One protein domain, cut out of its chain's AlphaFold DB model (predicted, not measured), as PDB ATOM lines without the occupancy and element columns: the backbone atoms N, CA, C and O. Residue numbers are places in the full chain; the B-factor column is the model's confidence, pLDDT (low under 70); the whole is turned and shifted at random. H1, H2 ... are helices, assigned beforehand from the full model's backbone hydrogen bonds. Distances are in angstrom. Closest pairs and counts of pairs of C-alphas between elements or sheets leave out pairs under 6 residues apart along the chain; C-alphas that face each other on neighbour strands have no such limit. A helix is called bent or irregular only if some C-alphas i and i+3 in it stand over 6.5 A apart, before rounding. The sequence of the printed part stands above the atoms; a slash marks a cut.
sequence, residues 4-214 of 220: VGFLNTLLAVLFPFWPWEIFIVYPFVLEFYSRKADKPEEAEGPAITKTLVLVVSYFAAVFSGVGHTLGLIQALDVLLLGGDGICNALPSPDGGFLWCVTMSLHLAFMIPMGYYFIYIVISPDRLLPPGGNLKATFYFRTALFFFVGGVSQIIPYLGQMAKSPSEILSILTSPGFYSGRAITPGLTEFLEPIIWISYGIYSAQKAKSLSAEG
ATOM      1  N   VAL A   4     -18.637  43.816  16.198       66.06
ATOM      2  CA  VAL A   4     -17.477  43.848  15.284       66.06
ATOM      3  C   VAL A   4     -16.938  42.439  15.010       66.06
ATOM      4  O   VAL A   4     -16.725  42.075  13.860       66.06
ATOM      5  N   GLY A   5     -16.811  41.596  16.042       67.25
ATOM      6  CA  GLY A   5     -16.349  40.212  15.879       67.25
ATOM      7  C   GLY A   5     -17.320  39.335  15.077       67.25
ATOM      8  O   GLY A   5     -16.887  38.503  14.277       67.25
ATOM      9  N   PHE A   6     -18.630  39.545  15.239       76.94
ATOM     10  CA  PHE A   6     -19.647  38.890  14.409       76.94
ATOM     11  C   PHE A   6     -19.530  39.311  12.936       76.94
ATOM     12  O   PHE A   6     -19.503  38.447  12.060       76.94
ATOM     13  N   LEU A   7     -19.389  40.612  12.659       70.62
ATOM     14  CA  LEU A   7     -19.193  41.116  11.296       70.62
ATOM     15  C   LEU A   7     -17.895  40.597  10.667       70.62
ATOM     16  O   LEU A   7     -17.914  40.189   9.509       70.62
ATOM     17  N   ASN A   8     -16.789  40.552  11.416       66.75
ATOM     18  CA  ASN A   8     -15.519  40.005  10.925       66.75
ATOM     19  C   ASN A   8     -15.685  38.540  10.506       66.75
ATOM     20  O   ASN A   8     -15.250  38.155   9.427       66.75
ATOM     21  N   THR A   9     -16.385  37.745  11.319       69.38
ATOM     22  CA  THR A   9     -16.663  36.332  11.015       69.38
ATOM     23  C   THR A   9     -17.536  36.192   9.775       69.38
ATOM     24  O   THR A   9     -17.259  35.364   8.909       69.38
ATOM     25  N   LEU A  10     -18.580  37.016   9.663       73.44
ATOM     26  CA  LEU A  10     -19.473  36.988   8.514       73.44
ATOM     27  C   LEU A  10     -18.713  37.296   7.220       73.44
ATOM     28  O   LEU A  10     -18.874  36.572   6.245       73.44
ATOM     29  N   LEU A  11     -17.857  38.319   7.203       66.94
ATOM     30  CA  LEU A  11     -17.110  38.683   5.997       66.94
ATOM     31  C   LEU A  11     -15.968  37.713   5.688       66.94
ATOM     32  O   LEU A  11     -15.788  37.379   4.523       66.94
ATOM     33  N   ALA A  12     -15.269  37.194   6.700       64.88
ATOM     34  CA  ALA A  12     -14.258  36.146   6.527       64.88
ATOM     35  C   ALA A  12     -14.836  34.872   5.887       64.88
ATOM     36  O   ALA A  12     -14.113  34.107   5.259       64.88
ATOM     37  N   VAL A  13     -16.146  34.647   6.021       70.12
ATOM     38  CA  VAL A  13     -16.857  33.595   5.292       70.12
ATOM     39  C   VAL A  13     -17.344  34.126   3.941       70.12
ATOM     40  O   VAL A  13     -17.019  33.566   2.902       70.12
ATOM     41  N   LEU A  14     -18.109  35.216   3.910       72.44
ATOM     42  CA  LEU A  14     -18.797  35.660   2.698       72.44
ATOM     43  C   LEU A  14     -17.866  36.159   1.587       72.44
ATOM     44  O   LEU A  14     -18.171  35.902   0.428       72.44
ATOM     45  N   PHE A  15     -16.770  36.851   1.900       69.00
ATOM     46  CA  PHE A  15     -15.862  37.398   0.883       69.00
ATOM     47  C   PHE A  15     -15.098  36.299   0.150       69.00
ATOM     48  O   PHE A  15     -15.115  36.310  -1.085       69.00
ATOM     49  N   PRO A  16     -14.555  35.287   0.861       66.81
ATOM     50  CA  PRO A  16     -14.074  34.102   0.192       66.81
ATOM     51  C   PRO A  16     -15.192  33.401  -0.547       66.81
ATOM     52  O   PRO A  16     -15.042  33.177  -1.731       66.81
ATOM     53  N   PHE A  17     -16.341  33.179   0.108       67.94
ATOM     54  CA  PHE A  17     -17.687  32.862  -0.415       67.94
ATOM     55  C   PHE A  17     -18.051  33.388  -1.828       67.94
ATOM     56  O   PHE A  17     -18.682  32.689  -2.634       67.94
ATOM     57  N   TRP A  18     -17.684  34.629  -2.124       72.31
ATOM     58  CA  TRP A  18     -18.321  35.386  -3.186       72.31
ATOM     59  C   TRP A  18     -17.793  34.993  -4.574       72.31
ATOM     60  O   TRP A  18     -16.581  34.875  -4.757       72.31
ATOM     61  N   PRO A  19     -18.662  34.751  -5.573       74.25
ATOM     62  CA  PRO A  19     -18.226  34.479  -6.938       74.25
ATOM     63  C   PRO A  19     -17.816  35.793  -7.609       74.25
ATOM     64  O   PRO A  19     -18.633  36.436  -8.265       74.25
ATOM     65  N   TRP A  20     -16.571  36.226  -7.420       76.44
ATOM     66  CA  TRP A  20     -16.058  37.497  -7.952       76.44
ATOM     67  C   TRP A  20     -16.160  37.602  -9.479       76.44
ATOM     68  O   TRP A  20     -16.303  38.692 -10.025       76.44
ATOM     69  N   GLU A  21     -16.230  36.473 -10.182       82.56
ATOM     70  CA  GLU A  21     -16.484  36.407 -11.622       82.56
ATOM     71  C   GLU A  21     -17.807  37.083 -12.018       82.56
ATOM     72  O   GLU A  21     -17.926  37.604 -13.131       82.56
ATOM     73  N   ILE A  22     -18.798  37.137 -11.114       84.69
ATOM     74  CA  ILE A  22     -20.059  37.840 -11.379       84.69
ATOM     75  C   ILE A  22     -19.821  39.324 -11.655       84.69
ATOM     76  O   ILE A  22     -20.512  39.905 -12.491       84.69
ATOM     77  N   PHE A  23     -18.821  39.927 -11.014       85.19
ATOM     78  CA  PHE A  23     -18.507  41.339 -11.167       85.19
ATOM     79  C   PHE A  23     -17.850  41.652 -12.509       85.19
ATOM     80  O   PHE A  23     -18.089  42.725 -13.061       85.19
ATOM     81  N   ILE A  24     -17.131  40.696 -13.104       89.12
ATOM     82  CA  ILE A  24     -16.662  40.804 -14.494       89.12
ATOM     83  C   ILE A  24     -17.844  40.798 -15.460       89.12
ATOM     84  O   ILE A  24     -17.879  41.577 -16.411       89.12
ATOM     85  N   VAL A  25     -18.814  39.915 -15.228       90.25
ATOM     86  CA  VAL A  25     -19.950  39.708 -16.136       90.25
ATOM     87  C   VAL A  25     -21.012  40.807 -15.989       90.25
ATOM     88  O   VAL A  25     -21.740  41.105 -16.938       90.25
ATOM     89  N   TYR A  26     -21.080  41.456 -14.827       92.62
ATOM     90  CA  TYR A  26     -22.129  42.410 -14.476       92.62
ATOM     91  C   TYR A  26     -22.289  43.590 -15.464       92.62
ATOM     92  O   TYR A  26     -23.415  43.792 -15.931       92.62
ATOM     93  N   PRO A  27     -21.224  44.305 -15.892       94.94
ATOM     94  CA  PRO A  27     -21.298  45.301 -16.969       94.94
ATOM     95  C   PRO A  27     -21.999  44.811 -18.243       94.94
ATOM     96  O   PRO A  27     -22.829  45.509 -18.826       94.94
ATOM     97  N   PHE A  28     -21.683  43.587 -18.671       94.50
ATOM     98  CA  PHE A  28     -22.209  43.010 -19.907       94.50
ATOM     99  C   PHE A  28     -23.688  42.659 -19.781       94.50
ATOM    100  O   PHE A  28     -24.448  42.875 -20.722       94.50
ATOM    101  N   VAL A  29     -24.107  42.165 -18.615       94.81
ATOM    102  CA  VAL A  29     -25.518  41.880 -18.321       94.81
ATOM    103  C   VAL A  29     -26.333  43.169 -18.351       94.81
ATOM    104  O   VAL A  29     -27.364  43.228 -19.024       94.81
ATOM    105  N   LEU A  30     -25.856  44.221 -17.682       95.75
ATOM    106  CA  LEU A  30     -26.529  45.521 -17.670       95.75
ATOM    107  C   LEU A  30     -26.649  46.112 -19.081       95.75
ATOM    108  O   LEU A  30     -27.721  46.579 -19.469       95.75
ATOM    109  N   GLU A  31     -25.583  46.045 -19.877       96.00
ATOM    110  CA  GLU A  31     -25.598  46.523 -21.260       96.00
ATOM    111  C   GLU A  31     -26.512  45.684 -22.166       96.00
ATOM    112  O   GLU A  31     -27.243  46.243 -22.986       96.00
ATOM    113  N   PHE A  32     -26.521  44.359 -22.008       95.19
ATOM    114  CA  PHE A  32     -27.406  43.469 -22.759       95.19
ATOM    115  C   PHE A  32     -28.878  43.837 -22.542       95.19
ATOM    116  O   PHE A  32     -29.621  44.032 -23.511       95.19
ATOM    117  N   TYR A  33     -29.293  44.007 -21.285       94.50
ATOM    118  CA  TYR A  33     -30.661  44.417 -20.965       94.50
ATOM    119  C   TYR A  33     -30.954  45.864 -21.380       94.50
ATOM    120  O   TYR A  33     -32.060  46.139 -21.844       94.50
ATOM    121  N   SER A  34     -29.977  46.775 -21.301       93.94
ATOM    122  CA  SER A  34     -30.133  48.154 -21.795       93.94
ATOM    123  C   SER A  34     -30.446  48.191 -23.293       93.94
ATOM    124  O   SER A  34     -31.317  48.951 -23.717       93.94
ATOM    125  N   ARG A  35     -29.791  47.344 -24.096       91.75
ATOM    126  CA  ARG A  35     -30.062  47.223 -25.541       91.75
ATOM    127  C   ARG A  35     -31.390  46.545 -25.831       91.75
ATOM    128  O   ARG A  35     -32.072  46.929 -26.774       91.75
ATOM    129  N   LYS A  36     -31.776  45.546 -25.032       88.25
ATOM    130  CA  LYS A  36     -33.107  44.933 -25.138       88.25
ATOM    131  C   LYS A  36     -34.205  45.984 -24.933       88.25
ATOM    132  O   LYS A  36     -35.182  45.986 -25.667       88.25
ATOM    133  N   ALA A  37     -33.985  46.933 -24.022       87.19
ATOM    134  CA  ALA A  37     -34.917  48.027 -23.783       87.19
ATOM    135  C   ALA A  37     -35.086  49.014 -24.960       87.19
ATOM    136  O   ALA A  37     -36.059  49.762 -24.955       87.19
ATOM    137  N   ASP A  38     -34.182  49.018 -25.951       84.50
ATOM    138  CA  ASP A  38     -34.286  49.867 -27.153       84.50
ATOM    139  C   ASP A  38     -35.178  49.285 -28.245       84.50
ATOM    140  O   ASP A  38     -35.456  49.977 -29.223       84.50
ATOM    141  N   LYS A  39     -35.593  48.021 -28.131       80.94
ATOM    142  CA  LYS A  39     -36.346  47.346 -29.187       80.94
ATOM    143  C   LYS A  39     -37.813  47.775 -29.149       80.94
ATOM    144  O   LYS A  39     -38.529  47.379 -28.228       80.94
ATOM    145  N   PRO A  40     -38.284  48.566 -30.130       58.69
ATOM    146  CA  PRO A  40     -39.627  49.136 -30.110       58.69
ATOM    147  C   PRO A  40     -40.727  48.075 -30.263       58.69
ATOM    148  O   PRO A  40     -41.864  48.324 -29.871       58.69
ATOM    149  N   GLU A  41     -40.404  46.890 -30.793       68.19
ATOM    150  CA  GLU A  41     -41.325  45.751 -30.856       68.19
ATOM    151  C   GLU A  41     -41.632  45.098 -29.493       68.19
ATOM    152  O   GLU A  41     -42.597  44.338 -29.385       68.19
ATOM    153  N   GLU A  42     -40.860  45.388 -28.442       69.69
ATOM    154  CA  GLU A  42     -41.051  44.804 -27.115       69.69
ATOM    155  C   GLU A  42     -41.753  45.810 -26.184       69.69
ATOM    156  O   GLU A  42     -41.159  46.786 -25.725       69.69
ATOM    157  N   ALA A  43     -43.017  45.546 -25.832       66.06
ATOM    158  CA  ALA A  43     -43.813  46.382 -24.914       66.06
ATOM    159  C   ALA A  43     -43.162  46.590 -23.524       66.06
ATOM    160  O   ALA A  43     -43.583  47.449 -22.748       66.06
ATOM    161  N   GLU A  44     -42.125  45.817 -23.203       81.44
ATOM    162  CA  GLU A  44     -41.425  45.812 -21.920       81.44
ATOM    163  C   GLU A  44     -40.270  46.829 -21.829       81.44
ATOM    164  O   GLU A  44     -39.750  47.043 -20.733       81.44
ATOM    165  N   GLY A  45     -39.866  47.494 -22.920       83.31
ATOM    166  CA  GLY A  45     -38.671  48.358 -22.946       83.31
ATOM    167  C   GLY A  45     -38.592  49.421 -21.830       83.31
ATOM    168  O   GLY A  45     -37.594  49.474 -21.093       83.31
ATOM    169  N   PRO A  46     -39.648  50.228 -21.600       84.94
ATOM    170  CA  PRO A  46     -39.682  51.186 -20.492       84.94
ATOM    171  C   PRO A  46     -39.589  50.527 -19.106       84.94
ATOM    172  O   PRO A  46     -38.925  51.053 -18.208       84.94
ATOM    173  N   ALA A  47     -40.216  49.360 -18.925       90.31
ATOM    174  CA  ALA A  47     -40.171  48.611 -17.670       90.31
ATOM    175  C   ALA A  47     -38.770  48.040 -17.400       90.31
ATOM    176  O   ALA A  47     -38.291  48.101 -16.262       90.31
ATOM    177  N   ILE A  48     -38.076  47.565 -18.440       92.56
ATOM    178  CA  ILE A  48     -36.682  47.110 -18.353       92.56
ATOM    179  C   ILE A  48     -35.774  48.277 -17.953       92.56
ATOM    180  O   ILE A  48     -35.017  48.151 -16.993       92.56
ATOM    181  N   THR A  49     -35.891  49.437 -18.610       92.00
ATOM    182  CA  THR A  49     -35.076  50.623 -18.275       92.00
ATOM    183  C   THR A  49     -35.283  51.050 -16.823       92.00
ATOM    184  O   THR A  49     -34.314  51.250 -16.089       92.00
ATOM    185  N   LYS A  50     -36.541  51.129 -16.369       93.75
ATOM    186  CA  LYS A  50     -36.872  51.417 -14.966       93.75
ATOM    187  C   LYS A  50     -36.234  50.397 -14.022       93.75
ATOM    188  O   LYS A  50     -35.646  50.783 -13.017       93.75
ATOM    189  N   THR A  51     -36.314  49.112 -14.357       95.44
ATOM    190  CA  THR A  51     -35.712  48.037 -13.559       95.44
ATOM    191  C   THR A  51     -34.198  48.198 -13.460       95.44
ATOM    192  O   THR A  51     -33.659  48.107 -12.363       95.44
ATOM    193  N   LEU A  52     -33.512  48.520 -14.558       96.31
ATOM    194  CA  LEU A  52     -32.064  48.750 -14.561       96.31
ATOM    195  C   LEU A  52     -31.656  49.933 -13.676       96.31
ATOM    196  O   LEU A  52     -30.695  49.819 -12.915       96.31
ATOM    197  N   VAL A  53     -32.408  51.039 -13.722       96.44
ATOM    198  CA  VAL A  53     -32.202  52.196 -12.832       96.44
ATOM    199  C   VAL A  53     -32.334  51.786 -11.363       96.44
ATOM    200  O   VAL A  53     -31.486  52.146 -10.548       96.44
ATOM    201  N   LEU A  54     -33.373  51.019 -11.022       96.88
ATOM    202  CA  LEU A  54     -33.586  50.543  -9.653       96.88
ATOM    203  C   LEU A  54     -32.461  49.605  -9.209       96.88
ATOM    204  O   LEU A  54     -31.906  49.797  -8.129       96.88
ATOM    205  N   VAL A  55     -32.101  48.630 -10.047       96.44
ATOM    206  CA  VAL A  55     -31.052  47.646  -9.754       96.44
ATOM    207  C   VAL A  55     -29.729  48.345  -9.469       96.44
ATOM    208  O   VAL A  55     -29.164  48.120  -8.401       96.44
ATOM    209  N   VAL A  56     -29.258  49.237 -10.349       97.00
ATOM    210  CA  VAL A  56     -27.972  49.919 -10.128       97.00
ATOM    211  C   VAL A  56     -28.014  50.815  -8.888       97.00
ATOM    212  O   VAL A  56     -27.063  50.823  -8.111       97.00
ATOM    213  N   SER A  57     -29.127  51.520  -8.648       97.50
ATOM    214  CA  SER A  57     -29.264  52.416  -7.497       97.50
ATOM    215  C   SER A  57     -29.274  51.681  -6.164       97.50
ATOM    216  O   SER A  57     -28.519  52.050  -5.266       97.50
ATOM    217  N   TYR A  58     -30.102  50.646  -6.026       97.44
ATOM    218  CA  TYR A  58     -30.164  49.868  -4.791       97.44
ATOM    219  C   TYR A  58     -28.886  49.073  -4.569       97.44
ATOM    220  O   TYR A  58     -28.378  49.047  -3.447       97.44
ATOM    221  N   PHE A  59     -28.339  48.472  -5.627       95.00
ATOM    222  CA  PHE A  59     -27.096  47.726  -5.524       95.00
ATOM    223  C   PHE A  59     -25.957  48.625  -5.040       95.00
ATOM    224  O   PHE A  59     -25.316  48.299  -4.048       95.00
ATOM    225  N   ALA A  60     -25.758  49.795  -5.655       95.56
ATOM    226  CA  ALA A  60     -24.715  50.729  -5.242       95.56
ATOM    227  C   ALA A  60     -24.946  51.303  -3.830       95.56
ATOM    228  O   ALA A  60     -23.993  51.438  -3.062       95.56
ATOM    229  N   ALA A  61     -26.196  51.588  -3.443       96.69
ATOM    230  CA  ALA A  61     -26.520  52.055  -2.093       96.69
ATOM    231  C   ALA A  61     -26.153  51.017  -1.016       96.69
ATOM    232  O   ALA A  61     -25.549  51.356   0.003       96.69
ATOM    233  N   VAL A  62     -26.484  49.742  -1.244       93.62
ATOM    234  CA  VAL A  62     -26.193  48.662  -0.290       93.62
ATOM    235  C   VAL A  62     -24.715  48.284  -0.329       93.62
ATOM    236  O   VAL A  62     -24.059  48.273   0.711       93.62
ATOM    237  N   PHE A  63     -24.179  47.996  -1.515       90.62
ATOM    238  CA  PHE A  63     -22.810  47.520  -1.688       90.62
ATOM    239  C   PHE A  63     -21.796  48.603  -1.310       90.62
ATOM    240  O   PHE A  63     -21.014  48.412  -0.379       90.62
ATOM    241  N   SER A  64     -21.840  49.766  -1.968       93.94
ATOM    242  CA  SER A  64     -20.882  50.859  -1.749       93.94
ATOM    243  C   SER A  64     -21.206  51.704  -0.521       93.94
ATOM    244  O   SER A  64     -20.295  52.187   0.139       93.94
ATOM    245  N   GLY A  65     -22.484  51.900  -0.191       95.00
ATOM    246  CA  GLY A  65     -22.876  52.705   0.968       95.00
ATOM    247  C   GLY A  65     -22.722  51.931   2.271       95.00
ATOM    248  O   GLY A  65     -21.862  52.245   3.091       95.00
ATOM    249  N   VAL A  66     -23.539  50.894   2.459       91.69
ATOM    250  CA  VAL A  66     -23.556  50.123   3.714       91.69
ATOM    251  C   VAL A  66     -22.325  49.222   3.826       91.69
ATOM    252  O   VAL A  66     -21.589  49.310   4.808       91.69
ATOM    253  N   GLY A  67     -22.068  48.392   2.811       89.31
ATOM    254  CA  GLY A  67     -21.001  47.387   2.835       89.31
ATOM    255  C   GLY A  67     -19.611  47.986   3.044       89.31
ATOM    256  O   GLY A  67     -18.899  47.575   3.959       89.31
ATOM    257  N   HIS A  68     -19.240  49.003   2.260       91.62
ATOM    258  CA  HIS A  68     -17.903  49.603   2.369       91.62
ATOM    259  C   HIS A  68     -17.742  50.473   3.623       91.62
ATOM    260  O   HIS A  68     -16.635  50.559   4.146       91.62
ATOM    261  N   THR A  69     -18.819  51.052   4.170       92.56
ATOM    262  CA  THR A  69     -18.755  51.721   5.485       92.56
ATOM    263  C   THR A  69     -18.414  50.722   6.586       92.56
ATOM    264  O   THR A  69     -17.529  50.983   7.400       92.56
ATOM    265  N   LEU A  70     -19.080  49.561   6.600       87.50
ATOM    266  CA  LEU A  70     -18.785  48.499   7.564       87.50
ATOM    267  C   LEU A  70     -17.357  47.969   7.387       87.50
ATOM    268  O   LEU A  70     -16.636  47.832   8.375       87.50
ATOM    269  N   GLY A  71     -16.928  47.762   6.138       85.81
ATOM    270  CA  GLY A  71     -15.553  47.381   5.821       85.81
ATOM    271  C   GLY A  71     -14.529  48.404   6.319       85.81
ATOM    272  O   GLY A  71     -13.518  48.019   6.903       85.81
ATOM    273  N   LEU A  72     -14.792  49.709   6.154       89.06
ATOM    274  CA  LEU A  72     -13.875  50.759   6.610       89.06
ATOM    275  C   LEU A  72     -13.755  50.775   8.133       89.06
ATOM    276  O   LEU A  72     -12.647  50.880   8.646       89.06
ATOM    277  N   ILE A  73     -14.869  50.628   8.855       86.88
ATOM    278  CA  ILE A  73     -14.851  50.536  10.322       86.88
ATOM    279  C   ILE A  73     -13.937  49.386  10.769       86.88
ATOM    280  O   ILE A  73     -13.129  49.564  11.677       86.88
ATOM    281  N   GLN A  74     -14.006  48.232  10.102       82.50
ATOM    282  CA  GLN A  74     -13.153  47.083  10.419       82.50
ATOM    283  C   GLN A  74     -11.690  47.293  10.019       82.50
ATOM    284  O   GLN A  74     -10.795  46.846  10.729       82.50
ATOM    285  N   ALA A  75     -11.422  47.953   8.892       84.25
ATOM    286  CA  ALA A  75     -10.054  48.257   8.481       84.25
ATOM    287  C   ALA A  75      -9.389  49.253   9.450       84.25
ATOM    288  O   ALA A  75      -8.231  49.077   9.829       84.25
ATOM    289  N   LEU A  76     -10.140  50.251   9.927       84.31
ATOM    290  CA  LEU A  76      -9.676  51.198  10.942       84.31
ATOM    291  C   LEU A  76      -9.462  50.536  12.310       84.31
ATOM    292  O   LEU A  76      -8.508  50.893  12.994       84.31
ATOM    293  N   ASP A  77     -10.291  49.562  12.695       83.06
ATOM    294  CA  ASP A  77     -10.082  48.757  13.909       83.06
ATOM    295  C   ASP A  77      -8.728  48.021  13.872       83.06
ATOM    296  O   ASP A  77      -7.972  48.048  14.842       83.06
ATOM    297  N   VAL A  78      -8.349  47.462  12.716       81.75
ATOM    298  CA  VAL A  78      -7.019  46.852  12.523       81.75
ATOM    299  C   VAL A  78      -5.913  47.909  12.609       81.75
ATOM    300  O   VAL A  78      -4.956  47.735  13.360       81.75
ATOM    301  N   LEU A  79      -6.038  49.013  11.862       82.62
ATOM    302  CA  LEU A  79      -4.977  50.023  11.740       82.62
ATOM    303  C   LEU A  79      -4.727  50.818  13.026       82.62
ATOM    304  O   LEU A  79      -3.586  51.185  13.298       82.62
ATOM    305  N   LEU A  80      -5.781  51.135  13.780       83.44
ATOM    306  CA  LEU A  80      -5.708  52.041  14.928       83.44
ATOM    307  C   LEU A  80      -5.703  51.301  16.265       83.44
ATOM    308  O   LEU A  80      -5.115  51.800  17.224       83.44
ATOM    309  N   LEU A  81      -6.371  50.147  16.339       82.81
ATOM    310  CA  LEU A  81      -6.619  49.432  17.594       82.81
ATOM    311  C   LEU A  81      -5.984  48.033  17.627       82.81
ATOM    312  O   LEU A  81      -5.994  47.397  18.679       82.81
ATOM    313  N   GLY A  82      -5.399  47.567  16.516       78.25
ATOM    314  CA  GLY A  82      -4.766  46.248  16.426       78.25
ATOM    315  C   GLY A  82      -5.757  45.079  16.444       78.25
ATOM    316  O   GLY A  82      -5.394  43.996  16.897       78.25
ATOM    317  N   GLY A  83      -7.005  45.299  16.012       77.88
ATOM    318  CA  GLY A  83      -8.059  44.279  15.989       77.88
ATOM    319  C   GLY A  83      -7.958  43.255  14.843       77.88
ATOM    320  O   GLY A  83      -7.108  43.350  13.961       77.88
ATOM    321  N   ASP A  84      -8.887  42.291  14.823       68.62
ATOM    322  CA  ASP A  84      -8.959  41.172  13.856       68.62
ATOM    323  C   ASP A  84      -9.847  41.473  12.624       68.62
ATOM    324  O   ASP A  84     -10.554  40.602  12.113       68.62
ATOM    325  N   GLY A  85      -9.902  42.733  12.188       71.00
ATOM    326  CA  GLY A  85     -10.799  43.211  11.127       71.00
ATOM    327  C   GLY A  85     -10.510  42.692   9.710       71.00
ATOM    328  O   GLY A  85      -9.697  41.797   9.482       71.00
ATOM    329  N   ILE A  86     -11.188  43.287   8.721       73.12
ATOM    330  CA  ILE A  86     -11.249  42.807   7.325       73.12
ATOM    331  C   ILE A  86      -9.872  42.597   6.673       73.12
ATOM    332  O   ILE A  86      -9.697  41.679   5.878       73.12
ATOM    333  N   CYS A  87      -8.872  43.392   7.057       76.50
ATOM    334  CA  CYS A  87      -7.510  43.284   6.538       76.50
ATOM    335  C   CYS A  87      -6.793  41.986   6.935       76.50
ATOM    336  O   CYS A  87      -5.908  41.551   6.202       76.50
ATOM    337  N   ASN A  88      -7.177  41.384   8.065       74.31
ATOM    338  CA  ASN A  88      -6.643  40.108   8.547       74.31
ATOM    339  C   ASN A  88      -7.510  38.920   8.095       74.31
ATOM    340  O   ASN A  88      -7.036  37.788   8.059       74.31
ATOM    341  N   ALA A  89      -8.779  39.174   7.756       68.56
ATOM    342  CA  ALA A  89      -9.706  38.169   7.236       68.56
ATOM    343  C   ALA A  89      -9.458  37.825   5.757       68.56
ATOM    344  O   ALA A  89      -9.804  36.732   5.312       68.56
ATOM    345  N   LEU A  90      -8.882  38.761   5.000       70.56
ATOM    346  CA  LEU A  90      -8.504  38.578   3.601       70.56
ATOM    347  C   LEU A  90      -7.017  38.205   3.486       70.56
ATOM    348  O   LEU A  90      -6.214  38.656   4.308       70.56
ATOM    349  N   PRO A  91      -6.618  37.410   2.478       65.50
ATOM    350  CA  PRO A  91      -5.218  37.062   2.290       65.50
ATOM    351  C   PRO A  91      -4.397  38.309   1.982       65.50
ATOM    352  O   PRO A  91      -4.510  38.908   0.914       65.50
ATOM    353  N   SER A  92      -3.539  38.682   2.926       67.12
ATOM    354  CA  SER A  92      -2.552  39.727   2.707       67.12
ATOM    355  C   SER A  92      -1.336  39.137   1.984       67.12
ATOM    356  O   SER A  92      -0.722  38.202   2.505       67.12
ATOM    357  N   PRO A  93      -0.932  39.693   0.831       62.03
ATOM    358  CA  PRO A  93       0.262  39.243   0.121       62.03
ATOM    359  C   PRO A  93       1.578  39.587   0.846       62.03
ATOM    360  O   PRO A  93       2.631  39.112   0.431       62.03
ATOM    361  N   ASP A  94       1.557  40.411   1.906       62.84
ATOM    362  CA  ASP A  94       2.771  40.987   2.499       62.84
ATOM    363  C   ASP A  94       2.786  41.141   4.033       62.84
ATOM    364  O   ASP A  94       3.686  41.791   4.569       62.84
ATOM    365  N   GLY A  95       1.826  40.558   4.752       60.72
ATOM    366  CA  GLY A  95       1.778  40.631   6.219       60.72
ATOM    367  C   GLY A  95       1.075  41.871   6.788       60.72
ATOM    368  O   GLY A  95       1.213  42.159   7.974       60.72
ATOM    369  N   GLY A  96       0.290  42.589   5.979       67.94
ATOM    370  CA  GLY A  96      -0.927  43.250   6.463       67.94
ATOM    371  C   GLY A  96      -0.955  44.774   6.389       67.94
ATOM    372  O   GLY A  96      -2.018  45.325   6.119       67.94
ATOM    373  N   PHE A  97       0.161  45.489   6.578       78.12
ATOM    374  CA  PHE A  97       0.083  46.951   6.746       78.12
ATOM    375  C   PHE A  97      -0.246  47.708   5.449       78.12
ATOM    376  O   PHE A  97      -1.247  48.422   5.396       78.12
ATOM    377  N   LEU A  98       0.559  47.555   4.387       80.69
ATOM    378  CA  LEU A  98       0.314  48.267   3.122       80.69
ATOM    379  C   LEU A  98      -0.990  47.797   2.464       80.69
ATOM    380  O   LEU A  98      -1.756  48.608   1.938       80.69
ATOM    381  N   TRP A  99      -1.270  46.498   2.560       81.31
ATOM    382  CA  TRP A  99      -2.557  45.917   2.199       81.31
ATOM    383  C   TRP A  99      -3.720  46.621   2.908       81.31
ATOM    384  O   TRP A  99      -4.635  47.115   2.255       81.31
ATOM    385  N   CYS A 100      -3.658  46.763   4.233       83.62
ATOM    386  CA  CYS A 100      -4.747  47.379   4.984       83.62
ATOM    387  C   CYS A 100      -4.902  48.876   4.694       83.62
ATOM    388  O   CYS A 100      -6.025  49.381   4.636       83.62
ATOM    389  N   VAL A 101      -3.799  49.588   4.436       86.00
ATOM    390  CA  VAL A 101      -3.837  50.992   3.997       86.00
ATOM    391  C   VAL A 101      -4.520  51.121   2.635       86.00
ATOM    392  O   VAL A 101      -5.444  51.917   2.484       86.00
ATOM    393  N   THR A 102      -4.105  50.332   1.645       87.94
ATOM    394  CA  THR A 102      -4.678  50.395   0.290       87.94
ATOM    395  C   THR A 102      -6.133  49.925   0.245       87.94
ATOM    396  O   THR A 102      -6.947  50.544  -0.440       87.94
ATOM    397  N   MET A 103      -6.494  48.916   1.041       86.44
ATOM    398  CA  MET A 103      -7.882  48.498   1.253       86.44
ATOM    399  C   MET A 103      -8.717  49.615   1.896       86.44
ATOM    400  O   MET A 103      -9.802  49.931   1.418       86.44
ATOM    401  N   SER A 104      -8.203  50.269   2.941       88.94
ATOM    402  CA  SER A 104      -8.889  51.399   3.586       88.94
ATOM    403  C   SER A 104      -9.125  52.549   2.612       88.94
ATOM    404  O   SER A 104     -10.196  53.153   2.627       88.94
ATOM    405  N   LEU A 105      -8.156  52.828   1.735       90.44
ATOM    406  CA  LEU A 105      -8.317  53.815   0.669       90.44
ATOM    407  C   LEU A 105      -9.431  53.405  -0.296       90.44
ATOM    408  O   LEU A 105     -10.324  54.213  -0.541       90.44
ATOM    409  N   HIS A 106      -9.427  52.166  -0.796       92.19
ATOM    410  CA  HIS A 106     -10.503  51.651  -1.649       92.19
ATOM    411  C   HIS A 106     -11.886  51.847  -1.003       92.19
ATOM    412  O   HIS A 106     -12.783  52.441  -1.608       92.19
ATOM    413  N   LEU A 107     -12.030  51.438   0.261       91.19
ATOM    414  CA  LEU A 107     -13.266  51.578   1.029       91.19
ATOM    415  C   LEU A 107     -13.676  53.053   1.180       91.19
ATOM    416  O   LEU A 107     -14.835  53.400   0.952       91.19
ATOM    417  N   ALA A 108     -12.725  53.940   1.482       92.25
ATOM    418  CA  ALA A 108     -12.967  55.374   1.613       92.25
ATOM    419  C   ALA A 108     -13.400  56.039   0.294       92.25
ATOM    420  O   ALA A 108     -14.250  56.927   0.322       92.25
ATOM    421  N   PHE A 109     -12.879  55.603  -0.859       92.38
ATOM    422  CA  PHE A 109     -13.316  56.101  -2.172       92.38
ATOM    423  C   PHE A 109     -14.759  55.696  -2.504       92.38
ATOM    424  O   PHE A 109     -15.491  56.463  -3.131       92.38
ATOM    425  N   MET A 110     -15.184  54.511  -2.065       95.00
ATOM    426  CA  MET A 110     -16.510  53.966  -2.363       95.00
ATOM    427  C   MET A 110     -17.628  54.602  -1.531       95.00
ATOM    428  O   MET A 110     -18.759  54.719  -2.010       95.00
ATOM    429  N   ILE A 111     -17.322  55.055  -0.312       95.44
ATOM    430  CA  ILE A 111     -18.315  55.577   0.637       95.44
ATOM    431  C   ILE A 111     -19.043  56.832   0.123       95.44
ATOM    432  O   ILE A 111     -20.275  56.804   0.108       95.44
ATOM    433  N   PRO A 112     -18.377  57.917  -0.338       95.81
ATOM    434  CA  PRO A 112     -19.078  59.108  -0.824       95.81
ATOM    435  C   PRO A 112     -20.070  58.793  -1.947       95.81
ATOM    436  O   PRO A 112     -21.210  59.259  -1.934       95.81
ATOM    437  N   MET A 113     -19.662  57.933  -2.882       95.94
ATOM    438  CA  MET A 113     -20.539  57.437  -3.937       95.94
ATOM    439  C   MET A 113     -21.701  56.615  -3.364       95.94
ATOM    440  O   MET A 113     -22.852  56.823  -3.745       95.94
ATOM    441  N   GLY A 114     -21.430  55.692  -2.444       96.69
ATOM    442  CA  GLY A 114     -22.460  54.889  -1.792       96.69
ATOM    443  C   GLY A 114     -23.516  55.734  -1.078       96.69
ATOM    444  O   GLY A 114     -24.709  55.472  -1.209       96.69
ATOM    445  N   TYR A 115     -23.099  56.799  -0.393       97.00
ATOM    446  CA  TYR A 115     -24.004  57.740   0.271       97.00
ATOM    447  C   TYR A 115     -24.811  58.573  -0.725       97.00
ATOM    448  O   TYR A 115     -25.995  58.814  -0.490       97.00
ATOM    449  N   TYR A 116     -24.223  58.945  -1.865       96.69
ATOM    450  CA  TYR A 116     -24.976  59.538  -2.971       96.69
ATOM    451  C   TYR A 116     -26.089  58.600  -3.468       96.69
ATOM    452  O   TYR A 116     -27.226  59.030  -3.667       96.69
ATOM    453  N   PHE A 117     -25.814  57.300  -3.592       97.69
ATOM    454  CA  PHE A 117     -26.841  56.325  -3.960       97.69
ATOM    455  C   PHE A 117     -27.882  56.093  -2.865       97.69
ATOM    456  O   PHE A 117     -29.063  55.996  -3.195       97.69
ATOM    457  N   ILE A 118     -27.489  56.068  -1.586       97.50
ATOM    458  CA  ILE A 118     -28.432  56.039  -0.453       97.50
ATOM    459  C   ILE A 118     -29.390  57.228  -0.550       97.50
ATOM    460  O   ILE A 118     -30.605  57.057  -0.487       97.50
ATOM    461  N   TYR A 119     -28.851  58.422  -0.781       96.06
ATOM    462  CA  TYR A 119     -29.635  59.638  -0.945       96.06
ATOM    463  C   TYR A 119     -30.624  59.570  -2.122       96.06
ATOM    464  O   TYR A 119     -31.761  60.029  -2.001       96.06
ATOM    465  N   ILE A 120     -30.229  58.951  -3.238       95.81
ATOM    466  CA  ILE A 120     -31.132  58.684  -4.363       95.81
ATOM    467  C   ILE A 120     -32.251  57.720  -3.955       95.81
ATOM    468  O   ILE A 120     -33.413  58.002  -4.230       95.81
ATOM    469  N   VAL A 121     -31.931  56.574  -3.344       96.56
ATOM    470  CA  VAL A 121     -32.931  55.513  -3.109       96.56
ATOM    471  C   VAL A 121     -33.961  55.879  -2.044       96.56
ATOM    472  O   VAL A 121     -35.090  55.399  -2.119       96.56
ATOM    473  N   ILE A 122     -33.618  56.746  -1.087       95.75
ATOM    474  CA  ILE A 122     -34.564  57.215  -0.060       95.75
ATOM    475  C   ILE A 122     -35.529  58.296  -0.573       95.75
ATOM    476  O   ILE A 122     -36.447  58.682   0.148       95.75
ATOM    477  N   SER A 123     -35.337  58.799  -1.795       93.25
ATOM    478  CA  SER A 123     -36.170  59.843  -2.393       93.25
ATOM    479  C   SER A 123     -36.787  59.342  -3.703       93.25
ATOM    480  O   SER A 123     -36.068  59.213  -4.693       93.25
ATOM    481  N   PRO A 124     -38.109  59.082  -3.760       89.75
ATOM    482  CA  PRO A 124     -38.764  58.554  -4.961       89.75
ATOM    483  C   PRO A 124     -38.521  59.401  -6.218       89.75
ATOM    484  O   PRO A 124     -38.201  58.847  -7.270       89.75
ATOM    485  N   ASP A 125     -38.579  60.728  -6.077       90.06
ATOM    486  CA  ASP A 125     -38.367  61.681  -7.175       90.06
ATOM    487  C   ASP A 125     -36.918  61.699  -7.668       90.06
ATOM    488  O   ASP A 125     -36.658  62.040  -8.814       90.06
ATOM    489  N   ARG A 126     -35.950  61.315  -6.831       90.56
ATOM    490  CA  ARG A 126     -34.560  61.144  -7.269       90.56
ATOM    491  C   ARG A 126     -34.352  59.760  -7.837       90.56
ATOM    492  O   ARG A 126     -33.674  59.624  -8.845       90.56
ATOM    493  N   LEU A 127     -34.918  58.727  -7.219       92.00
ATOM    494  CA  LEU A 127     -34.794  57.343  -7.660       92.00
ATOM    495  C   LEU A 127     -35.311  57.170  -9.089       92.00
ATOM    496  O   LEU A 127     -34.635  56.532  -9.899       92.00
ATOM    497  N   LEU A 128     -36.449  57.787  -9.404       92.44
ATOM    498  CA  LEU A 128     -37.077  57.781 -10.723       92.44
ATOM    499  C   LEU A 128     -37.512  59.210 -11.093       92.44
ATOM    500  O   LEU A 128     -38.669  59.559 -10.862       92.44
ATOM    501  N   PRO A 129     -36.608  60.029 -11.664       85.62
ATOM    502  CA  PRO A 129     -36.884  61.435 -11.934       85.62
ATOM    503  C   PRO A 129     -38.083  61.617 -12.874       85.62
ATOM    504  O   PRO A 129     -38.038  61.139 -14.014       85.62
ATOM    505  N   PRO A 130     -39.160  62.294 -12.424       83.94
ATOM    506  CA  PRO A 130     -40.339  62.516 -13.249       83.94
ATOM    507  C   PRO A 130     -39.984  63.412 -14.437       83.94
ATOM    508  O   PRO A 130     -39.325  64.435 -14.285       83.94
ATOM    509  N   GLY A 131     -40.393  63.006 -15.640       78.62
ATOM    510  CA  GLY A 131     -40.062  63.720 -16.880       78.62
ATOM    511  C   GLY A 131     -38.592  63.617 -17.312       78.62
ATOM    512  O   GLY A 131     -38.236  64.154 -18.357       78.62
ATOM    513  N   GLY A 132     -37.743  62.914 -16.553       79.06
ATOM    514  CA  GLY A 132     -36.338  62.712 -16.885       79.06
ATOM    515  C   GLY A 132     -36.112  61.590 -17.904       79.06
ATOM    516  O   GLY A 132     -36.876  60.627 -17.995       79.06
ATOM    517  N   ASN A 133     -34.999  61.668 -18.638       89.38
ATOM    518  CA  ASN A 133     -34.540  60.571 -19.485       89.38
ATOM    519  C   ASN A 133     -34.005  59.426 -18.598       89.38
ATOM    520  O   ASN A 133     -32.861  59.449 -18.131       89.38
ATOM    521  N   LEU A 134     -34.839  58.409 -18.351       91.50
ATOM    522  CA  LEU A 134     -34.478  57.264 -17.504       91.50
ATOM    523  C   LEU A 134     -33.272  56.485 -18.039       91.50
ATOM    524  O   LEU A 134     -32.512  55.919 -17.253       91.50
ATOM    525  N   LYS A 135     -33.048  56.488 -19.355       92.94
ATOM    526  CA  LYS A 135     -31.900  55.807 -19.952       92.94
ATOM    527  C   LYS A 135     -30.603  56.578 -19.725       92.94
ATOM    528  O   LYS A 135     -29.595  55.976 -19.355       92.94
ATOM    529  N   ALA A 136     -30.639  57.905 -19.851       93.56
ATOM    530  CA  ALA A 136     -29.523  58.758 -19.444       93.56
ATOM    531  C   ALA A 136     -29.232  58.607 -17.939       93.56
ATOM    532  O   ALA A 136     -28.074  58.479 -17.548       93.56
ATOM    533  N   THR A 137     -30.281  58.531 -17.111       94.88
ATOM    534  CA  THR A 137     -30.178  58.308 -15.657       94.88
ATOM    535  C   THR A 137     -29.499  56.979 -15.330       94.88
ATOM    536  O   THR A 137     -28.589  56.943 -14.500       94.88
ATOM    537  N   PHE A 138     -29.905  55.893 -15.997       96.19
ATOM    538  CA  PHE A 138     -29.260  54.588 -15.874       96.19
ATOM    539  C   PHE A 138     -27.768  54.686 -16.201       96.19
ATOM    540  O   PHE A 138     -26.941  54.349 -15.357       96.19
ATOM    541  N   TYR A 139     -27.413  55.204 -17.379       97.50
ATOM    542  CA  TYR A 139     -26.014  55.292 -17.793       97.50
ATOM    543  C   TYR A 139     -25.181  56.218 -16.902       97.50
ATOM    544  O   TYR A 139     -24.032  55.900 -16.619       97.50
ATOM    545  N   PHE A 140     -25.740  57.318 -16.397       96.75
ATOM    546  CA  PHE A 140     -25.033  58.199 -15.468       96.75
ATOM    547  C   PHE A 140     -24.700  57.483 -14.152       96.75
ATOM    548  O   PHE A 140     -23.565  57.521 -13.679       96.75
ATOM    549  N   ARG A 141     -25.680  56.782 -13.578       97.06
ATOM    550  CA  ARG A 141     -25.497  56.022 -12.335       97.06
ATOM    551  C   ARG A 141     -24.514  54.875 -12.514       97.06
ATOM    552  O   ARG A 141     -23.619  54.698 -11.695       97.06
ATOM    553  N   THR A 142     -24.643  54.146 -13.613       97.69
ATOM    554  CA  THR A 142     -23.700  53.107 -14.021       97.69
ATOM    555  C   THR A 142     -22.290  53.679 -14.183       97.69
ATOM    556  O   THR A 142     -21.339  53.101 -13.667       97.69
ATOM    557  N   ALA A 143     -22.144  54.846 -14.817       97.81
ATOM    558  CA  ALA A 143     -20.854  55.510 -14.970       97.81
ATOM    559  C   ALA A 143     -20.197  55.797 -13.622       97.81
ATOM    560  O   ALA A 143     -19.044  55.429 -13.418       97.81
ATOM    561  N   LEU A 144     -20.947  56.404 -12.699       96.69
ATOM    562  CA  LEU A 144     -20.455  56.704 -11.360       96.69
ATOM    563  C   LEU A 144     -20.042  55.421 -10.625       96.69
ATOM    564  O   LEU A 144     -18.906  55.335 -10.164       96.69
ATOM    565  N   PHE A 145     -20.930  54.421 -10.588       96.88
ATOM    566  CA  PHE A 145     -20.699  53.148  -9.902       96.88
ATOM    567  C   PHE A 145     -19.444  52.428 -10.399       96.88
ATOM    568  O   PHE A 145     -18.537  52.144  -9.619       96.88
ATOM    569  N   PHE A 146     -19.369  52.163 -11.703       97.19
ATOM    570  CA  PHE A 146     -18.287  51.364 -12.266       97.19
ATOM    571  C   PHE A 146     -16.970  52.131 -12.365       97.19
ATOM    572  O   PHE A 146     -15.912  51.539 -12.164       97.19
ATOM    573  N   PHE A 147     -16.994  53.442 -12.624       96.81
ATOM    574  CA  PHE A 147     -15.753  54.212 -12.682       96.81
ATOM    575  C   PHE A 147     -15.101  54.326 -11.301       96.81
ATOM    576  O   PHE A 147     -13.932  53.979 -11.150       96.81
ATOM    577  N   VAL A 148     -15.852  54.754 -10.280       95.88
ATOM    578  CA  VAL A 148     -15.318  54.876  -8.911       95.88
ATOM    579  C   VAL A 148     -14.992  53.497  -8.336       95.88
ATOM    580  O   VAL A 148     -13.926  53.321  -7.745       95.88
ATOM    581  N   GLY A 149     -15.858  52.504  -8.567       94.19
ATOM    582  CA  GLY A 149     -15.610  51.109  -8.207       94.19
ATOM    583  C   GLY A 149     -14.303  50.587  -8.789       94.19
ATOM    584  O   GLY A 149     -13.412  50.203  -8.039       94.19
ATOM    585  N   GLY A 150     -14.131  50.681 -10.107       95.00
ATOM    586  CA  GLY A 150     -12.934  50.174 -10.770       95.00
ATOM    587  C   GLY A 150     -11.660  50.928 -10.377       95.00
ATOM    588  O   GLY A 150     -10.646  50.299 -10.076       95.00
ATOM    589  N   VAL A 151     -11.697  52.266 -10.300       95.31
ATOM    590  CA  VAL A 151     -10.534  53.063  -9.854       95.31
ATOM    591  C   VAL A 151     -10.155  52.742  -8.414       95.31
ATOM    592  O   VAL A 151      -8.974  52.662  -8.100       95.31
ATOM    593  N   SER A 152     -11.122  52.568  -7.520       94.56
ATOM    594  CA  SER A 152     -10.812  52.281  -6.120       94.56
ATOM    595  C   SER A 152     -10.278  50.855  -5.943       94.56
ATOM    596  O   SER A 152      -9.307  50.651  -5.219       94.56
ATOM    597  N   GLN A 153     -10.862  49.876  -6.635       91.06
ATOM    598  CA  GLN A 153     -10.532  48.459  -6.487       91.06
ATOM    599  C   GLN A 153      -9.177  48.082  -7.101       91.06
ATOM    600  O   GLN A 153      -8.550  47.126  -6.642       91.06
ATOM    601  N   ILE A 154      -8.679  48.851  -8.080       91.19
ATOM    602  CA  ILE A 154      -7.338  48.638  -8.648       91.19
ATOM    603  C   ILE A 154      -6.210  49.083  -7.696       91.19
ATOM    604  O   ILE A 154      -5.077  48.623  -7.839       91.19
ATOM    605  N   ILE A 155      -6.493  49.949  -6.709       89.06
ATOM    606  CA  ILE A 155      -5.474  50.537  -5.819       89.06
ATOM    607  C   ILE A 155      -4.667  49.465  -5.069       89.06
ATOM    608  O   ILE A 155      -3.437  49.543  -5.122       89.06
ATOM    609  N   PRO A 156      -5.271  48.451  -4.413       85.12
ATOM    610  CA  PRO A 156      -4.496  47.435  -3.700       85.12
ATOM    611  C   PRO A 156      -3.594  46.603  -4.617       85.12
ATOM    612  O   PRO A 156      -2.453  46.310  -4.262       85.12
ATOM    613  N   TYR A 157      -4.055  46.304  -5.835       86.50
ATOM    614  CA  TYR A 157      -3.249  45.609  -6.840       86.50
ATOM    615  C   TYR A 157      -2.050  46.438  -7.297       86.50
ATOM    616  O   TYR A 157      -0.925  45.941  -7.289       86.50
ATOM    617  N   LEU A 158      -2.261  47.712  -7.640       87.56
ATOM    618  CA  LEU A 158      -1.165  48.601  -8.038       87.56
ATOM    619  C   LEU A 158      -0.179  48.829  -6.894       87.56
ATOM    620  O   LEU A 158       1.027  48.835  -7.130       87.56
ATOM    621  N   GLY A 159      -0.672  48.965  -5.659       84.19
ATOM    622  CA  GLY A 159       0.167  49.084  -4.469       84.19
ATOM    623  C   GLY A 159       1.088  47.876  -4.291       84.19
ATOM    624  O   GLY A 159       2.295  48.045  -4.103       84.19
ATOM    625  N   GLN A 160       0.549  46.662  -4.432       83.44
ATOM    626  CA  GLN A 160       1.341  45.439  -4.305       83.44
ATOM    627  C   GLN A 160       2.323  45.251  -5.472       83.44
ATOM    628  O   GLN A 160       3.485  44.909  -5.248       83.44
ATOM    629  N   MET A 161       1.899  45.519  -6.710       86.88
ATOM    630  CA  MET A 161       2.779  45.432  -7.883       86.88
ATOM    631  C   MET A 161       3.911  46.464  -7.837       86.88
ATOM    632  O   MET A 161       5.026  46.165  -8.255       86.88
ATOM    633  N   ALA A 162       3.650  47.665  -7.311       86.38
ATOM    634  CA  ALA A 162       4.675  48.686  -7.119       86.38
ATOM    635  C   ALA A 162       5.692  48.290  -6.037       86.38
ATOM    636  O   ALA A 162       6.876  48.595  -6.173       86.38
ATOM    637  N   LYS A 163       5.244  47.595  -4.982       85.44
ATOM    638  CA  LYS A 163       6.110  47.096  -3.904       85.44
ATOM    639  C   LYS A 163       7.006  45.942  -4.365       85.44
ATOM    640  O   LYS A 163       8.191  45.939  -4.037       85.44
ATOM    641  N   SER A 164       6.456  45.005  -5.138       85.62
ATOM    642  CA  SER A 164       7.159  43.804  -5.611       85.62
ATOM    643  C   SER A 164       7.064  43.627  -7.137       85.62
ATOM    644  O   SER A 164       6.413  42.691  -7.610       85.62
ATOM    645  N   PRO A 165       7.738  44.464  -7.952       86.69
ATOM    646  CA  PRO A 165       7.614  44.395  -9.414       86.69
ATOM    647  C   PRO A 165       8.057  43.057 -10.020       86.69
ATOM    648  O   PRO A 165       7.513  42.614 -11.028       86.69
ATOM    649  N   SER A 166       9.024  42.376  -9.401       90.75
ATOM    650  CA  SER A 166       9.485  41.053  -9.844       90.75
ATOM    651  C   SER A 166       8.459  39.936  -9.620       90.75
ATOM    652  O   SER A 166       8.608  38.856 -10.185       90.75
ATOM    653  N   GLU A 167       7.420  40.176  -8.817       87.12
ATOM    654  CA  GLU A 167       6.410  39.183  -8.430       87.12
ATOM    655  C   GLU A 167       5.081  39.357  -9.175       87.12
ATOM    656  O   GLU A 167       4.140  38.619  -8.900       87.12
ATOM    657  N   ILE A 168       4.983  40.277 -10.146       88.31
ATOM    658  CA  ILE A 168       3.730  40.570 -10.873       88.31
ATOM    659  C   ILE A 168       3.064  39.299 -11.416       88.31
ATOM    660  O   ILE A 168       1.863  39.106 -11.238       88.31
ATOM    661  N   LEU A 169       3.830  38.404 -12.048       87.44
ATOM    662  CA  LEU A 169       3.275  37.161 -12.589       87.44
ATOM    663  C   LEU A 169       2.741  36.241 -11.482       87.44
ATOM    664  O   LEU A 169       1.697  35.618 -11.657       87.44
ATOM    665  N   SER A 170       3.429  36.186 -10.340       87.31
ATOM    666  CA  SER A 170       2.977  35.436  -9.165       87.31
ATOM    667  C   SER A 170       1.672  36.024  -8.625       87.31
ATOM    668  O   SER A 170       0.692  35.303  -8.491       87.31
ATOM    669  N   ILE A 171       1.606  37.347  -8.445       85.19
ATOM    670  CA  ILE A 171       0.406  38.069  -7.995       85.19
ATOM    671  C   ILE A 171      -0.802  37.761  -8.893       85.19
ATOM    672  O   ILE A 171      -1.879  37.434  -8.399       85.19
ATOM    673  N   LEU A 172      -0.623  37.812 -10.217       87.06
ATOM    674  CA  LEU A 172      -1.705  37.577 -11.178       87.06
ATOM    675  C   LEU A 172      -2.148  36.105 -11.259       87.06
ATOM    676  O   LEU A 172      -3.286  35.827 -11.627       87.06
ATOM    677  N   THR A 173      -1.274  35.152 -10.941       87.00
ATOM    678  CA  THR A 173      -1.588  33.712 -11.026       87.00
ATOM    679  C   THR A 173      -1.965  33.090  -9.682       87.00
ATOM    680  O   THR A 173      -2.568  32.018  -9.655       87.00
ATOM    681  N   SER A 174      -1.650  33.765  -8.577       83.88
ATOM    682  CA  SER A 174      -2.044  33.393  -7.218       83.88
ATOM    683  C   SER A 174      -3.549  33.595  -6.977       83.88
ATOM    684  O   SER A 174      -4.204  34.255  -7.787       83.88
ATOM    685  N   PRO A 175      -4.123  33.044  -5.889       84.81
ATOM    686  CA  PRO A 175      -5.449  33.441  -5.418       84.81
ATOM    687  C   PRO A 175      -5.599  34.964  -5.372       84.81
ATOM    688  O   PRO A 175      -4.680  35.660  -4.937       84.81
ATOM    689  N   GLY A 176      -6.744  35.483  -5.807       81.75
ATOM    690  CA  GLY A 176      -6.996  36.916  -5.730       81.75
ATOM    691  C   GLY A 176      -7.070  37.440  -4.290       81.75
ATOM    692  O   GLY A 176      -7.302  36.688  -3.339       81.75
ATOM    693  N   PHE A 177      -6.815  38.738  -4.121       79.94
ATOM    694  CA  PHE A 177      -6.689  39.368  -2.808       79.94
ATOM    695  C   PHE A 177      -8.038  39.511  -2.087       79.94
ATOM    696  O   PHE A 177      -8.093  39.442  -0.860       79.94
ATOM    697  N   TYR A 178      -9.126  39.703  -2.835       73.94
ATOM    698  CA  TYR A 178     -10.477  39.871  -2.299       73.94
ATOM    699  C   TYR A 178     -11.212  38.534  -2.127       73.94
ATOM    700  O   TYR A 178     -11.968  38.363  -1.169       73.94
ATOM    701  N   SER A 179     -10.987  37.573  -3.026       71.25
ATOM    702  CA  SER A 179     -11.577  36.232  -2.948       71.25
ATOM    703  C   SER A 179     -10.814  35.298  -2.022       71.25
ATOM    704  O   SER A 179     -11.394  34.364  -1.481       71.25
ATOM    705  N   GLY A 180      -9.501  35.456  -1.881       64.81
ATOM    706  CA  GLY A 180      -8.668  34.505  -1.153       64.81
ATOM    707  C   GLY A 180      -8.810  33.042  -1.566       64.81
ATOM    708  O   GLY A 180      -8.465  32.138  -0.803       64.81
ATOM    709  N   ARG A 181      -9.323  32.793  -2.772       59.84
ATOM    710  CA  ARG A 181      -9.587  31.463  -3.309       59.84
ATOM    711  C   ARG A 181      -8.646  31.155  -4.452       59.84
ATOM    712  O   ARG A 181      -8.490  31.949  -5.367       59.84
ATOM    713  N   ALA A 182      -8.144  29.924  -4.488       55.41
ATOM    714  CA  ALA A 182      -7.382  29.426  -5.632       55.41
ATOM    715  C   ALA A 182      -8.188  29.369  -6.944       55.41
ATOM    716  O   ALA A 182      -7.588  29.352  -8.013       55.41
ATOM    717  N   ILE A 183      -9.527  29.334  -6.882       62.94
ATOM    718  CA  ILE A 183     -10.379  29.241  -8.082       62.94
ATOM    719  C   ILE A 183     -10.625  30.583  -8.779       62.94
ATOM    720  O   ILE A 183     -11.004  30.569  -9.946       62.94
ATOM    721  N   THR A 184     -10.384  31.709  -8.102       73.62
ATOM    722  CA  THR A 184     -10.457  33.050  -8.689       73.62
ATOM    723  C   THR A 184      -9.031  33.603  -8.728       73.62
ATOM    724  O   THR A 184      -8.541  34.112  -7.718       73.62
ATOM    725  N   PRO A 185      -8.314  33.463  -9.858       81.12
ATOM    726  CA  PRO A 185      -6.957  33.978  -9.977       81.12
ATOM    727  C   PRO A 185      -6.913  35.488  -9.734       81.12
ATOM    728  O   PRO A 185      -7.843  36.206 -10.104       81.12
ATOM    729  N   GLY A 186      -5.795  35.995  -9.217       84.81
ATOM    730  CA  GLY A 186      -5.561  37.427  -9.051       84.81
ATOM    731  C   GLY A 186      -5.677  38.204 -10.363       84.81
ATOM    732  O   GLY A 186      -6.040  39.373 -10.350       84.81
ATOM    733  N   LEU A 187      -5.461  37.551 -11.508       88.06
ATOM    734  CA  LEU A 187      -5.727  38.107 -12.829       88.06
ATOM    735  C   LEU A 187      -7.203  38.470 -13.024       88.06
ATOM    736  O   LEU A 187      -7.489  39.513 -13.598       88.06
ATOM    737  N   THR A 188      -8.131  37.639 -12.554       87.25
ATOM    738  CA  THR A 188      -9.577  37.888 -12.644       87.25
ATOM    739  C   THR A 188      -9.934  39.161 -11.881       87.25
ATOM    740  O   THR A 188     -10.511  40.083 -12.455       87.25
ATOM    741  N   GLU A 189      -9.491  39.258 -10.630       86.62
ATOM    742  CA  GLU A 189      -9.699  40.435  -9.777       86.62
ATOM    743  C   GLU A 189      -8.927  41.676 -10.250       86.62
ATOM    744  O   GLU A 189      -9.334  42.796  -9.966       86.62
ATOM    745  N   PHE A 190      -7.831  41.510 -10.996       89.50
ATOM    746  CA  PHE A 190      -7.102  42.620 -11.612       89.50
ATOM    747  C   PHE A 190      -7.765  43.121 -12.906       89.50
ATOM    748  O   PHE A 190      -7.766  44.320 -13.184       89.50
ATOM    749  N   LEU A 191      -8.338  42.223 -13.712       91.25
ATOM    750  CA  LEU A 191      -9.038  42.581 -14.950       91.25
ATOM    751  C   LEU A 191     -10.407  43.207 -14.680       91.25
ATOM    752  O   LEU A 191     -10.827  44.091 -15.428       91.25
ATOM    753  N   GLU A 192     -11.089  42.781 -13.620       92.31
ATOM    754  CA  GLU A 192     -12.373  43.336 -13.192       92.31
ATOM    755  C   GLU A 192     -12.375  44.878 -13.114       92.31
ATOM    756  O   GLU A 192     -13.157  45.490 -13.848       92.31
ATOM    757  N   PRO A 193     -11.497  45.551 -12.340       93.31
ATOM    758  CA  PRO A 193     -11.501  47.003 -12.252       93.31
ATOM    759  C   PRO A 193     -11.182  47.681 -13.588       93.31
ATOM    760  O   PRO A 193     -11.706  48.758 -13.862       93.31
ATOM    761  N   ILE A 194     -10.381  47.062 -14.461       95.06
ATOM    762  CA  ILE A 194     -10.100  47.592 -15.807       95.06
ATOM    763  C   ILE A 194     -11.374  47.580 -16.664       95.06
ATOM    764  O   ILE A 194     -11.683  48.562 -17.351       95.06
ATOM    765  N   ILE A 195     -12.137  46.486 -16.604       95.94
ATOM    766  CA  ILE A 195     -13.433  46.360 -17.283       95.94
ATOM    767  C   ILE A 195     -14.419  47.384 -16.716       95.94
ATOM    768  O   ILE A 195     -15.100  48.067 -17.484       95.94
ATOM    769  N   TRP A 196     -14.460  47.542 -15.394       96.69
ATOM    770  CA  TRP A 196     -15.318  48.507 -14.711       96.69
ATOM    771  C   TRP A 196     -14.989  49.948 -15.109       96.69
ATOM    772  O   TRP A 196     -15.885  50.684 -15.516       96.69
ATOM    773  N   ILE A 197     -13.713  50.341 -15.108       97.44
ATOM    774  CA  ILE A 197     -13.281  51.671 -15.566       97.44
ATOM    775  C   ILE A 197     -13.719  51.901 -17.016       97.44
ATOM    776  O   ILE A 197     -14.322  52.930 -17.331       97.44
ATOM    777  N   SER A 198     -13.465  50.927 -17.894       97.69
ATOM    778  CA  SER A 198     -13.812  51.017 -19.318       97.69
ATOM    779  C   SER A 198     -15.322  51.165 -19.525       97.69
ATOM    780  O   SER A 198     -15.773  52.026 -20.285       97.69
ATOM    781  N   TYR A 199     -16.120  50.371 -18.810       97.81
ATOM    782  CA  TYR A 199     -17.577  50.439 -18.869       97.81
ATOM    783  C   TYR A 199     -18.135  51.719 -18.234       97.81
ATOM    784  O   TYR A 199     -19.110  52.284 -18.737       97.81
ATOM    785  N   GLY A 200     -17.498  52.223 -17.178       98.00
ATOM    786  CA  GLY A 200     -17.826  53.499 -16.556       98.00
ATOM    787  C   GLY A 200     -17.638  54.669 -17.525       98.00
ATOM    788  O   GLY A 200     -18.545  55.486 -17.688       98.00
ATOM    789  N   ILE A 201     -16.512  54.699 -18.249       98.25
ATOM    790  CA  ILE A 201     -16.237  55.702 -19.294       98.25
ATOM    791  C   ILE A 201     -17.258  55.603 -20.432       98.25
ATOM    792  O   ILE A 201     -17.839  56.617 -20.828       98.25
ATOM    793  N   TYR A 202     -17.518  54.391 -20.933       97.94
ATOM    794  CA  TYR A 202     -18.548  54.152 -21.949       97.94
ATOM    795  C   TYR A 202     -19.921  54.677 -21.500       97.94
ATOM    796  O   TYR A 202     -20.601  55.396 -22.237       97.94
ATOM    797  N   SER A 203     -20.304  54.377 -20.261       98.00
ATOM    798  CA  SER A 203     -21.579  54.798 -19.687       98.00
ATOM    799  C   SER A 203     -21.651  56.317 -19.520       98.00
ATOM    800  O   SER A 203     -22.683  56.912 -19.819       98.00
ATOM    801  N   ALA A 204     -20.551  56.979 -19.147       97.19
ATOM    802  CA  ALA A 204     -20.498  58.439 -19.064       97.19
ATOM    803  C   ALA A 204     -20.738  59.091 -20.436       97.19
ATOM    804  O   ALA A 204     -21.496  60.058 -20.554       97.19
ATOM    805  N   GLN A 205     -20.134  58.536 -21.492       96.81
ATOM    806  CA  GLN A 205     -20.330  59.011 -22.862       96.81
ATOM    807  C   GLN A 205     -21.777  58.815 -23.332       96.81
ATOM    808  O   GLN A 205     -22.360  59.735 -23.907       96.81
ATOM    809  N   LYS A 206     -22.382  57.657 -23.036       95.44
ATOM    810  CA  LYS A 206     -23.794  57.374 -23.340       95.44
ATOM    811  C   LYS A 206     -24.754  58.281 -22.583       95.44
ATOM    812  O   LYS A 206     -25.690  58.812 -23.174       95.44
ATOM    813  N   ALA A 207     -24.506  58.501 -21.294       95.00
ATOM    814  CA  ALA A 207     -25.291  59.432 -20.493       95.00
ATOM    815  C   ALA A 207     -25.256  60.831 -21.113       95.00
ATOM    816  O   ALA A 207     -26.308  61.441 -21.291       95.00
ATOM    817  N   LYS A 208     -24.070  61.311 -21.511       94.06
ATOM    818  CA  LYS A 208     -23.895  62.609 -22.172       94.06
ATOM    819  C   LYS A 208     -24.622  62.701 -23.519       94.06
ATOM    820  O   LYS A 208     -25.235  63.732 -23.781       94.06
ATOM    821  N   SER A 209     -24.575  61.671 -24.368       92.62
ATOM    822  CA  SER A 209     -25.245  61.717 -25.680       92.62
ATOM    823  C   SER A 209     -26.767  61.759 -25.538       92.62
ATOM    824  O   SER A 209     -27.407  62.664 -26.060       92.62
ATOM    825  N   LEU A 210     -27.327  60.862 -24.722       90.44
ATOM    826  CA  LEU A 210     -28.766  60.792 -24.432       90.44
ATOM    827  C   LEU A 210     -29.283  62.045 -23.722       90.44
ATOM    828  O   LEU A 210     -30.468  62.365 -23.770       90.44
ATOM    829  N   SER A 211     -28.370  62.733 -23.046       84.31
ATOM    830  CA  SER A 211     -28.610  64.021 -22.428       84.31
ATOM    831  C   SER A 211     -28.694  65.147 -23.461       84.31
ATOM    832  O   SER A 211     -29.618  65.947 -23.425       84.31
ATOM    833  N   ALA A 212     -27.777  65.204 -24.420       75.88
ATOM    834  CA  ALA A 212     -27.809  66.234 -25.456       75.88
ATOM    835  C   ALA A 212     -29.027  66.120 -26.399       75.88
ATOM    836  O   ALA A 212     -29.425  67.110 -27.007       75.88
ATOM    837  N   GLU A 213     -29.614  64.926 -26.517       68.06
ATOM    838  CA  GLU A 213     -30.789  64.640 -27.352       68.06
ATOM    839  C   GLU A 213     -32.128  65.050 -26.701       68.06
ATOM    840  O   GLU A 213     -33.143  65.128 -27.393       68.06
ATOM    841  N   GLY A 214     -32.145  65.333 -25.391       55.81
ATOM    842  CA  GLY A 214     -33.330  65.772 -24.649       55.81
ATOM    843  C   GLY A 214     -33.216  67.226 -24.187       55.81
ATOM    844  O   GLY A 214     -32.239  67.617 -23.555       55.81
TER     845      GLY A 214
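This is residues 4 to 214 of the 220 residues of a protein of Pseudo-nitzschia delicatissima (UniProt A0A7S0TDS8). The model is an elongated bundle of long helices, partly side by side and partly crossed: H3 runs most of its length, with H2 and arm H7a beside it, H9 packed on H7a and H2, and the arms H5a and H5b slanting over H3. H1, H4 and H8 lie toward one end, H6 and the link from H2 to H3 toward the other. The printed part has 211 residues, with nine named helices, H1 to H9 in chain order, and no named strand: all helix. It is compact, with a radius of gyration of the C-alphas of 18.4 A and spans of 55 by 35 by 27 A.

H1, residues 4 to 17, touches H4, residues 86 to 89, with residues 8 to 12 alone; the closest C-alphas, of Ala 12 and Ala 89, are 5.0 A apart. H2, residues 21 to 36, and H3, residues 45 to 81, form a helical hairpin at a shallow tilt of 23 degrees, opposite ways, closest at the C-alphas of Ser 34 and Thr 49, 6.6 A. H3 is the hub, touching five other helices. H5, residues 97 to 121, one helix by its hydrogen bonds, is bent, with C-alphas 109 and 112 6.6 A apart; its arms are H5a, residues 97 to 109, and H5b, residues 112 to 121. H5b touches residues 57 to 66 of H3 at a steep tilt of 42 degrees, opposite ways, closest at the C-alphas of Gly 65 and Gly 114, 3.5 A. H6, residues 124 to 127, only just touches H3, with 3 pairs of C-alphas within 8 A, closest at Leu 54 and Leu 127, 7.2 A. H7, residues 134 to 163, likewise one helix by its hydrogen bonds, is bent, with C-alphas 153 and 156 6.7 A apart, into H7a, residues 134 to 153, and H7b, residues 156 to 163. H7a touches H3 at a shallow tilt of 25 degrees, the same way, closest at the C-alphas of Val 53 and Phe 138, 4.9 A. H9, residues 186 to 212, touches H7a at a shallow tilt of 31 degrees, opposite ways, closest at the C-alphas of Gly 150 and Pro 193, 3.8 A. H8, residues 165 to 173, touches H9 about perpendicular, at 85 degrees, closest at the C-alphas of Leu 172 and Leu 187, 4.4 A. Every O i to N i+4 pair is within hydrogen-bond range in H5a, H5b, H7a and H7b; the counts are 9 of 10 in H1, 10 of 12 in H2, 32 of 33 in H3, 3 of 5 in H8 and 21 of 23 in H9, while H4 and H6 are too short for such a pair.

H1 begins at C-alpha 4 (-17.477, 43.848, 15.284). H2 is only just irregular, with C-alphas 24 and 27 6.9 A apart, and H8 is irregular, with C-alphas 166 and 169 7.8 A apart. H3 measures 51.7 A, H7a 27.8 A and H9 39.9 A, ending at C-alpha 212 (-27.809, 66.234, -25.456).

The C-alphas of Glu 41 and Gly 82, the two farthest apart, are 59.8 A apart. The printed part has no cut, and the link from H8 to H9, 12 residues, is long. Mean pLDDT of the printed part is 86.0, with 27 residues under 70, among them residues 91 to 96.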